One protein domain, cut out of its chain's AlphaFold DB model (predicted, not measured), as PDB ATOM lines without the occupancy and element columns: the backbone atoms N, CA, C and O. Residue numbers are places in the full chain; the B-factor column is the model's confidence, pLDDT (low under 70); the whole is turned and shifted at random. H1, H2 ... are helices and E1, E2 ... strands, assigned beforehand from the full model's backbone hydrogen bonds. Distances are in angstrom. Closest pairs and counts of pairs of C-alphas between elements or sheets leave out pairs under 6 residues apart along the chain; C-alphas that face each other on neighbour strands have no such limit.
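AT A GLANCE: This is residues 3 to 73 of the 86 residues of an uncharacterized protein of Candidatus Korarchaeota archaeon (UniProt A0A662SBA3). A twisted wall of four antiparallel strands, E1 to E4, stands at one end, and the small hairpin E5 and E6 and the single helix H1 run away from the level of that wall on one side of it. H1 runs in nearly the same direction as E6, with only its residues 45 to 49 coming near the hairpin, and a gap remains between the hairpin and the wall. The printed part has 71 residues with one named helix and six named strands, in the order E1, E2, E3, E4, H1, E5, E6; the larger sheet has the order E3, E2, E1, E4 and the smaller one E5, E6, both antiparallel throughout. The class is mixed, helices and strands, and the whole is compact, with a radius of gyration of the C-alphas of 12.5 A and spans of 36 by 27 by 23 A.

IN THESE COORDINATES: E1 is residues 3 to 6, 10.4 A from first to last C-alpha, and begins at C-alpha 3, printed at (134.876, 122.339, 155.459). E2 is residues 9 to 15 and measures 18.9 A. E3, residues 21 to 28, is the longest strand by residues, with 8 residues over 20.1 A; its C-alpha 21 is at (138.780, 111.945, 160.184). E4 is residues 35 to 39, 11.9 A long. H1 is residues 42 to 50, 12.0 A long, and begins at C-alpha 42, at (132.235, 115.224, 147.517). E5 is residues 57 to 61, 13.1 A, and E6 is residues 68 to 72, 13.5 A, ending at C-alpha 72, at (134.903, 131.854, 138.999).

HOW THE PARTS SIT: E1 and E2 are a hairpin of antiparallel strands at 148 degrees, with N 4 and O 11 at 2.8 A and N 9 and O 6 at 3.0 A, within hydrogen-bond range. E2 and E3 are also a hairpin, antiparallel at 165 degrees, with N 12 and O 25 at 2.8 A and N 27 and O 10 at 2.9 A. E1, E2 and E3 form a meander, each strand the antiparallel neighbour of the one before. E4 is the antiparallel neighbour of E1 at 171 degrees, with N 3 and O 38 at 2.9 A and N 38 and O 3 at 2.8 A. E1, E2, E3 and E4 thereby form a Greek key, a meander of three strands with the first strand also the antiparallel neighbour of the fourth. E3 and E4 are the edge strands, and they are apart. The sheet is twisted, with C-alphas up to 4.1 A off its best plane. H1 is not on this sheet, and every O i to N i+4 pair inside H1 is within hydrogen-bond range. H1 comes closest to E6 at the C-alphas of Ala 48 and Ile 70, 7.7 A apart, with their centres 11.2 A apart. E5 and E6 are a hairpin, antiparallel at 158 degrees, with N 58 and O 71 at 2.8 A and N 60 and O 69 at 2.9 A. E4 and E5 are only just apart, at 8.1 A, and E6 is apart from E4.

THE WHOLE: The C-alphas of Asp 18 and Val 73 are the two farthest apart, 36.7 A. The printed part, residues 3 to 73 of a chain of 86, has no cut. The links E1 to E2, E2 to E3 and E4 to H1 are tight, those from E3 to E4, H1 to E5 and E5 to E6 are short, and no link is long. The mean pLDDT of the printed part is 71.7; 32 of the 71 printed residues are under 70, among them residues 29 to 33 and 50 to 73.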
ATOM      1  N   LEU A   3     134.077 121.128 155.647       74.25
ATOM      2  CA  LEU A   3     134.876 122.339 155.459       74.25
ATOM      3  C   LEU A   3     134.757 123.188 156.721       74.25
ATOM      4  O   LEU A   3     133.637 123.377 157.175       74.25
ATOM      5  N   LYS A   4     135.854 123.689 157.288       73.69
ATOM      6  CA  LYS A   4     135.881 124.590 158.459       73.69
ATOM      7  C   LYS A   4     136.743 125.806 158.144       73.69
ATOM      8  O   LYS A   4     137.765 125.643 157.485       73.69
ATOM      9  N   GLY A   5     136.355 126.983 158.622       75.81
ATOM     10  CA  GLY A   5     137.122 128.214 158.449       75.81
ATOM     11  C   GLY A   5     137.530 128.789 159.789       75.81
ATOM     12  O   GLY A   5     136.695 128.882 160.685       75.81
ATOM     13  N   ASP A   6     138.789 129.188 159.909       75.69
ATOM     14  CA  ASP A   6     139.326 129.842 161.096       75.69
ATOM     15  C   ASP A   6     140.259 130.984 160.677       75.69
ATOM     16  O   ASP A   6     141.376 130.742 160.221       75.69
ATOM     17  N   GLY A   7     139.744 132.219 160.734       68.44
ATOM     18  CA  GLY A   7     140.504 133.473 160.609       68.44
ATOM     19  C   GLY A   7     141.661 133.474 159.599       68.44
ATOM     20  O   GLY A   7     142.794 133.757 159.973       68.44
ATOM     21  N   GLY A   8     141.392 133.140 158.332       72.56
ATOM     22  CA  GLY A   8     142.393 133.087 157.246       72.56
ATOM     23  C   GLY A   8     142.798 131.680 156.779       72.56
ATOM     24  O   GLY A   8     143.567 131.537 155.822       72.56
ATOM     25  N   LYS A   9     142.282 130.621 157.408       78.19
ATOM     26  CA  LYS A   9     142.531 129.227 157.008       78.19
ATOM     27  C   LYS A   9     141.235 128.479 156.746       78.19
ATOM     28  O   LYS A   9     140.291 128.587 157.523       78.19
ATOM     29  N   VAL A  10     141.219 127.666 155.693       77.56
ATOM     30  CA  VAL A  10     140.153 126.693 155.426       77.56
ATOM     31  C   VAL A  10     140.708 125.287 155.595       77.56
ATOM     32  O   VAL A  10     141.744 124.945 155.025       77.56
ATOM     33  N   ARG A  11     140.002 124.452 156.353       81.19
ATOM     34  CA  ARG A  11     140.312 123.036 156.546       81.19
ATOM     35  C   ARG A  11     139.244 122.166 155.901       81.19
ATOM     36  O   ARG A  11     138.071 122.286 156.236       81.19
ATOM     37  N   ALA A  12     139.660 121.251 155.033       82.31
ATOM     38  CA  ALA A  12     138.814 120.226 154.440       82.31
ATOM     39  C   ALA A  12     139.109 118.867 155.079       82.31
ATOM     40  O   ALA A  12     140.257 118.437 155.112       82.31
ATOM     41  N   GLN A  13     138.085 118.179 155.577       84.81
ATOM     42  CA  GLN A  13     138.209 116.890 156.258       84.81
ATOM     43  C   GLN A  13     137.273 115.860 155.622       84.81
ATOM     44  O   GLN A  13     136.092 116.121 155.393       84.81
ATOM     45  N   VAL A  14     137.770 114.664 155.327       83.12
ATOM     46  CA  VAL A  14     136.912 113.520 154.997       83.12
ATOM     47  C   VAL A  14     136.733 112.714 156.270       83.12
ATOM     48  O   VAL A  14     137.695 112.149 156.778       83.12
ATOM     49  N   GLU A  15     135.507 112.692 156.775       85.44
ATOM     50  CA  GLU A  15     135.094 111.923 157.947       85.44
ATOM     51  C   GLU A  15     134.341 110.664 157.492       85.44
ATOM     52  O   GLU A  15     133.662 110.691 156.458       85.44
ATOM     53  N   ASP A  16     134.481 109.563 158.231       85.81
ATOM     54  CA  ASP A  16     133.611 108.393 158.078       85.81
ATOM     55  C   ASP A  16     132.258 108.589 158.787       85.81
ATOM     56  O   ASP A  16     131.929 109.683 159.253       85.81
ATOM     57  N   ARG A  17     131.429 107.536 158.811       80.12
ATOM     58  CA  ARG A  17     130.088 107.582 159.417       80.12
ATOM     59  C   ARG A  17     130.124 107.883 160.916       80.12
ATOM     60  O   ARG A  17     129.182 108.494 161.410       80.12
ATOM     61  N   ASP A  18     131.219 107.535 161.584       87.25
ATOM     62  CA  ASP A  18     131.420 107.727 163.022       87.25
ATOM     63  C   ASP A  18     132.062 109.091 163.335       87.25
ATOM     64  O   ASP A  18     132.415 109.382 164.476       87.25
ATOM     65  N   GLY A  19     132.242 109.944 162.318       82.06
ATOM     66  CA  GLY A  19     132.886 111.249 162.457       82.06
ATOM     67  C   GLY A  19     134.412 111.176 162.562       82.06
ATOM     68  O   GLY A  19     135.060 112.192 162.810       82.06
ATOM     69  N   LYS A  20     135.028 110.003 162.353       89.12
ATOM     70  CA  LYS A  20     136.484 109.861 162.415       89.12
ATOM     71  C   LYS A  20     137.115 110.396 161.136       89.12
ATOM     72  O   LYS A  20     136.815 109.956 160.023       89.12
ATOM     73  N   VAL A  21     138.046 111.334 161.298       88.75
ATOM     74  CA  VAL A  21     138.780 111.945 160.184       88.75
ATOM     75  C   VAL A  21     139.698 110.907 159.533       88.75
ATOM     76  O   VAL A  21     140.597 110.363 160.171       88.75
ATOM     77  N   LYS A  22     139.487 110.640 158.242       90.00
ATOM     78  CA  LYS A  22     140.348 109.789 157.404       90.00
ATOM     79  C   LYS A  22     141.433 110.582 156.692       90.00
ATOM     80  O   LYS A  22     142.524 110.065 156.476       90.00
ATOM     81  N   ARG A  23     141.121 111.811 156.275       85.12
ATOM     82  CA  ARG A  23     142.044 112.723 155.584       85.12
ATOM     83  C   ARG A  23     141.715 114.167 155.931       85.12
ATOM     84  O   ARG A  23     140.544 114.491 156.130       85.12
ATOM     85  N   SER A  24     142.737 115.016 155.981       85.81
ATOM     86  CA  SER A  24     142.610 116.441 156.280       85.81
ATOM     87  C   SER A  24     143.567 117.247 155.407       85.81
ATOM     88  O   SER A  24     144.730 116.878 155.273       85.81
ATOM     89  N   TRP A  25     143.083 118.358 154.865       84.44
ATOM     90  CA  TRP A  25     143.862 119.339 154.114       84.44
ATOM     91  C   TRP A  25     143.589 120.726 154.680       84.44
ATOM     92  O   TRP A  25     142.468 121.008 155.103       84.44
ATOM     93  N   GLU A  26     144.600 121.585 154.694       81.88
ATOM     94  CA  GLU A  26     144.486 122.974 155.136       81.88
ATOM     95  C   GLU A  26     145.039 123.888 154.045       81.88
ATOM     96  O   GLU A  26     146.092 123.611 153.472       81.88
ATOM     97  N   VAL A  27     144.314 124.962 153.750       74.75
ATOM     98  CA  VAL A  27     144.689 125.963 152.751       74.75
ATOM     99  C   VAL A  27     144.570 127.344 153.385       74.75
ATOM    100  O   VAL A  27     143.583 127.644 154.061       74.75
ATOM    101  N   LYS A  28     145.583 128.192 153.178       71.31
ATOM    102  CA  LYS A  28     145.500 129.620 153.506       71.31
ATOM    103  C   LYS A  28     144.673 130.316 152.432       71.31
ATOM    104  O   LYS A  28     144.944 130.132 151.250       71.31
ATOM    105  N   ALA A  29     143.713 131.131 152.839       67.38
ATOM    106  CA  ALA A  29     142.931 131.945 151.920       67.38
ATOM    107  C   ALA A  29     142.994 133.412 152.351       67.38
ATOM    108  O   ALA A  29     143.105 133.712 153.539       67.38
ATOM    109  N   LYS A  30     142.983 134.315 151.362       66.50
ATOM    110  CA  LYS A  30     143.170 135.760 151.577       66.50
ATOM    111  C   LYS A  30     142.094 136.345 152.492       66.50
ATOM    112  O   LYS A  30     142.416 137.150 153.355       66.50
ATOM    113  N   GLU A  31     140.851 135.891 152.344       66.81
ATOM    114  CA  GLU A  31     139.719 136.355 153.143       66.81
ATOM    115  C   GLU A  31     138.885 135.163 153.618       66.81
ATOM    116  O   GLU A  31     138.118 134.569 152.863       66.81
ATOM    117  N   VAL A  32     139.042 134.780 154.888       65.25
ATOM    118  CA  VAL A  32     138.225 133.730 155.514       65.25
ATOM    119  C   VAL A  32     137.704 134.244 156.842       65.25
ATOM    120  O   VAL A  32     138.470 134.432 157.788       65.25
ATOM    121  N   ARG A  33     136.386 134.428 156.927       67.19
ATOM    122  CA  ARG A  33     135.698 134.607 158.210       67.19
ATOM    123  C   ARG A  33     135.546 133.247 158.890       67.19
ATOM    124  O   ARG A  33     135.409 132.234 158.210       67.19
ATOM    125  N   SER A  34     135.588 133.215 160.219       70.69
ATOM    126  CA  SER A  34     135.426 131.965 160.972       70.69
ATOM    127  C   SER A  34     134.030 131.364 160.745       70.69
ATOM    128  O   SER A  34     133.041 132.099 160.737       70.69
ATOM    129  N   PHE A  35     133.941 130.043 160.544       73.88
ATOM    130  CA  PHE A  35     132.661 129.339 160.398       73.88
ATOM    131  C   PHE A  35     132.684 127.920 161.006       73.88
ATOM    132  O   PHE A  35     133.685 127.210 160.880       73.88
ATOM    133  N   PRO A  36     131.568 127.461 161.621       64.25
ATOM    134  CA  PRO A  36     131.536 126.300 162.532       64.25
ATOM    135  C   PRO A  36     131.660 124.919 161.865       64.25
ATOM    136  O   PRO A  36     131.726 123.898 162.548       64.25
ATOM    137  N   GLY A  37     131.737 124.864 160.538       72.69
ATOM    138  CA  GLY A  37     131.894 123.626 159.786       72.69
ATOM    139  C   GLY A  37     130.683 123.294 158.921       72.69
ATOM    140  O   GLY A  37     129.553 123.271 159.401       72.69
ATOM    141  N   VAL A  38     130.912 123.009 157.641       75.06
ATOM    142  CA  VAL A  38     129.868 122.700 156.655       75.06
ATOM    143  C   VAL A  38     130.125 121.330 156.045       75.06
ATOM    144  O   VAL A  38     131.225 121.047 155.569       75.06
ATOM    145  N   ARG A  39     129.107 120.462 156.046       76.62
ATOM    146  CA  ARG A  39     129.164 119.153 155.385       76.62
ATOM    147  C   ARG A  39     128.835 119.309 153.913       76.62
ATOM    148  O   ARG A  39     127.758 119.768 153.601       76.62
ATOM    149  N   VAL A  40     129.717 118.865 153.025       74.25
ATOM    150  CA  VAL A  40     129.530 118.916 151.568       74.25
ATOM    151  C   VAL A  40     129.660 117.514 150.969       74.25
ATOM    152  O   VAL A  40     130.555 116.731 151.337       74.25
ATOM    153  N   LYS A  41     128.773 117.186 150.019       76.88
ATOM    154  CA  LYS A  41     128.856 115.958 149.214       76.88
ATOM    155  C   LYS A  41     130.014 116.082 148.222       76.88
ATOM    156  O   LYS A  41     129.987 116.926 147.332       76.88
ATOM    157  N   VAL A  42     131.008 115.199 148.343       73.50
ATOM    158  CA  VAL A  42     132.235 115.224 147.517       73.50
ATOM    159  C   VAL A  42     131.916 115.164 146.023       73.50
ATOM    160  O   VAL A  42     132.540 115.874 145.243       73.50
ATOM    161  N   LYS A  43     130.916 114.362 145.626       76.50
ATOM    162  CA  LYS A  43     130.488 114.250 144.224       76.50
ATOM    163  C   LYS A  43     130.018 115.596 143.660       76.50
ATOM    164  O   LYS A  43     130.446 115.957 142.573       76.50
ATOM    165  N   LEU A  44     129.200 116.338 144.412       71.88
ATOM    166  CA  LEU A  44     128.678 117.640 143.980       71.88
ATOM    167  C   LEU A  44     129.785 118.690 143.906       71.88
ATOM    168  O   LEU A  44     129.891 119.385 142.904       71.88
ATOM    169  N   LEU A  45     130.661 118.739 144.913       73.69
ATOM    170  CA  LEU A  45     131.801 119.655 144.888       73.69
ATOM    171  C   LEU A  45     132.728 119.375 143.700       73.69
ATOM    172  O   LEU A  45     133.153 120.300 143.022       73.69
ATOM    173  N   ARG A  46     133.021 118.099 143.422       74.00
ATOM    174  CA  ARG A  46     133.850 117.719 142.274       74.00
ATOM    175  C   ARG A  46     133.210 118.145 140.957       74.00
ATOM    176  O   ARG A  46     133.927 118.645 140.099       74.00
ATOM    177  N   MET A  47     131.903 117.938 140.794       70.44
ATOM    178  CA  MET A  47     131.178 118.366 139.594       70.44
ATOM    179  C   MET A  47     131.261 119.884 139.412       70.44
ATOM    180  O   MET A  47     131.656 120.324 138.340       70.44
ATOM    181  N   ALA A  48     130.991 120.655 140.470       69.25
ATOM    182  CA  ALA A  48     131.065 122.113 140.428       69.25
ATOM    183  C   ALA A  48     132.477 122.614 140.082       69.25
ATOM    184  O   ALA A  48     132.630 123.432 139.188       69.25
ATOM    185  N   LEU A  49     133.520 122.068 140.716       70.31
ATOM    186  CA  LEU A  49     134.907 122.459 140.435       70.31
ATOM    187  C   LEU A  49     135.380 122.056 139.032       70.31
ATOM    188  O   LEU A  49     136.230 122.728 138.467       70.31
ATOM    189  N   SER A  50     134.854 120.960 138.478       69.19
ATOM    190  CA  SER A  50     135.224 120.503 137.128       69.19
ATOM    191  C   SER A  50     134.574 121.338 136.023       69.19
ATOM    192  O   SER A  50     134.997 121.239 134.877       69.19
ATOM    193  N   ALA A  51     133.534 122.110 136.353       66.19
ATOM    194  CA  ALA A  51     132.835 122.986 135.418       66.19
ATOM    195  C   ALA A  51     133.489 124.375 135.283       66.19
ATOM    196  O   ALA A  51     133.116 125.126 134.388       66.19
ATOM    197  N   LEU A  52     134.446 124.715 136.154       66.62
ATOM    198  CA  LEU A  52     135.139 126.006 136.145       66.62
ATOM    199  C   LEU A  52     136.234 126.003 135.072       66.62
ATOM    200  O   LEU A  52     137.008 125.047 134.975       66.62
ATOM    201  N   LEU A  53     136.285 127.059 134.258       58.25
ATOM    202  CA  LEU A  53     137.168 127.138 133.085       58.25
ATOM    203  C   LEU A  53     138.558 127.694 133.428       58.25
ATOM    204  O   LEU A  53     139.557 127.341 132.794       58.25
ATOM    205  N   THR A  54     138.641 128.539 134.447       61.12
ATOM    206  CA  THR A  54     139.868 129.144 134.960       61.12
ATOM    207  C   THR A  54     140.352 128.446 136.230       61.12
ATOM    208  O   THR A  54     139.660 127.667 136.888       61.12
ATOM    209  N   ARG A  55     141.615 128.714 136.578       60.88
ATOM    210  CA  ARG A  55     142.269 128.156 137.769       60.88
ATOM    211  C   ARG A  55     142.021 128.977 139.037       60.88
ATOM    212  O   ARG A  55     142.480 128.560 140.099       60.88
ATOM    213  N   GLU A  56     141.345 130.121 138.937       60.88
ATOM    214  CA  GLU A  56     141.123 131.028 140.061       60.88
ATOM    215  C   GLU A  56     139.637 131.078 140.429       60.88
ATOM    216  O   GLU A  56     138.769 131.397 139.620       60.88
ATOM    217  N   VAL A  57     139.344 130.695 141.669       63.06
ATOM    218  CA  VAL A  57     137.984 130.440 142.145       63.06
ATOM    219  C   VAL A  57     137.807 131.101 143.503       63.06
ATOM    220  O   VAL A  57     138.591 130.871 144.426       63.06
ATOM    221  N   GLU A  58     136.745 131.882 143.639       60.72
ATOM    222  CA  GLU A  58     136.253 132.417 144.901       60.72
ATOM    223  C   GLU A  58     135.178 131.482 145.464       60.72
ATOM    224  O   GLU A  58     134.216 131.120 144.791       60.72
ATOM    225  N   VAL A  59     135.320 131.077 146.724       62.00
ATOM    226  CA  VAL A  59     134.325 130.237 147.404       62.00
ATOM    227  C   VAL A  59     133.747 131.022 148.568       62.00
ATOM    228  O   VAL A  59     134.468 131.371 149.504       62.00
ATOM    229  N   TYR A  60     132.441 131.267 148.529       60.66
ATOM    230  CA  TYR A  60     131.722 131.985 149.574       60.66
ATOM    231  C   TYR A  60     130.909 131.016 150.429       60.66
ATOM    232  O   TYR A  60     130.178 130.152 149.936       60.66
ATOM    233  N   TYR A  61     131.019 131.201 151.742       64.69
ATOM    234  CA  TYR A  61     130.278 130.443 152.739       64.69
ATOM    235  C   TYR A  61     129.238 131.359 153.370       64.69
ATOM    236  O   TYR A  61     129.566 132.233 154.172       64.69
ATOM    237  N   PHE A  62     127.976 131.136 153.030       54.84
ATOM    238  CA  PHE A  62     126.866 131.670 153.804       54.84
ATOM    239  C   PHE A  62     126.598 130.675 154.945       54.84
ATOM    240  O   PHE A  62     126.759 129.473 154.762       54.84
ATOM    241  N   CYS A  63     126.296 131.171 156.143       51.47
ATOM    242  CA  CYS A  63     126.246 130.464 157.433       51.47
ATOM    243  C   CYS A  63     125.511 129.098 157.457       51.47
ATOM    244  O   CYS A  63     124.855 128.714 156.497       51.47
ATOM    245  N   MET A  64     125.549 128.380 158.595       51.78
ATOM    246  CA  MET A  64     124.865 127.083 158.796       51.78
ATOM    247  C   MET A  64     123.489 126.996 158.107       51.78
ATOM    248  O   MET A  64     122.631 127.841 158.345       51.78
ATOM    249  N   ARG A  65     123.278 125.932 157.315       58.59
ATOM    250  CA  ARG A  65     122.077 125.652 156.494       58.59
ATOM    251  C   ARG A  65     121.897 126.504 155.229       58.59
ATOM    252  O   ARG A  65     120.887 126.334 154.556       58.59
ATOM    253  N   ASN A  66     122.861 127.346 154.865       60.94
ATOM    254  CA  ASN A  66     122.872 128.010 153.562       60.94
ATOM    255  C   ASN A  66     123.729 127.235 152.546       60.94
ATOM    256  O   ASN A  66     124.659 126.522 152.936       60.94
ATOM    257  N   PRO A  67     123.407 127.342 151.247       63.69
ATOM    258  CA  PRO A  67     124.153 126.673 150.191       63.69
ATOM    259  C   PRO A  67     125.600 127.174 150.105       63.69
ATOM    260  O   PRO A  67     125.896 128.343 150.365       63.69
ATOM    261  N   LEU A  68     126.502 126.279 149.696       68.75
ATOM    262  CA  LEU A  68     127.857 126.660 149.295       68.75
ATOM    263  C   LEU A  68     127.785 127.406 147.959       68.75
ATOM    264  O   LEU A  68     127.199 126.879 147.013       68.75
ATOM    265  N   LEU A  69     128.404 128.586 147.882       68.69
ATOM    266  CA  LEU A  69     128.529 129.356 146.647       68.69
ATOM    267  C   LEU A  69     129.965 129.254 146.124       68.69
ATOM    268  O   LEU A  69     130.922 129.516 146.853       68.69
ATOM    269  N   ILE A  70     130.110 128.893 144.853       68.88
ATOM    270  CA  ILE A  70     131.393 128.821 144.151       68.88
ATOM    271  C   ILE A  70     131.309 129.782 142.969       68.88
ATOM    272  O   ILE A  70     130.356 129.712 142.198       68.88
ATOM    273  N   ARG A  71     132.279 130.686 142.856       65.12
ATOM    274  CA  ARG A  71     132.364 131.713 141.822       65.12
ATOM    275  C   ARG A  71     133.712 131.625 141.123       65.12
ATOM    276  O   ARG A  71     134.748 131.497 141.764       65.12
ATOM    277  N   GLU A  72     133.696 131.746 139.810       64.81
ATOM    278  CA  GLU A  72     134.903 131.854 138.999       64.81
ATOM    279  C   GLU A  72     135.413 133.304 138.939       64.81
ATOM    280  O   GLU A  72     134.617 134.227 138.746       64.81
ATOM    281  N   VAL A  73     136.724 133.522 139.101       61.00
ATOM    282  CA  VAL A  73     137.330 134.861 139.001       61.00
ATOM    283  C   VAL A  73     137.801 135.104 137.570       61.00
ATOM    284  O   VAL A  73     138.558 134.314 137.016       61.00
TER     285      VAL A  73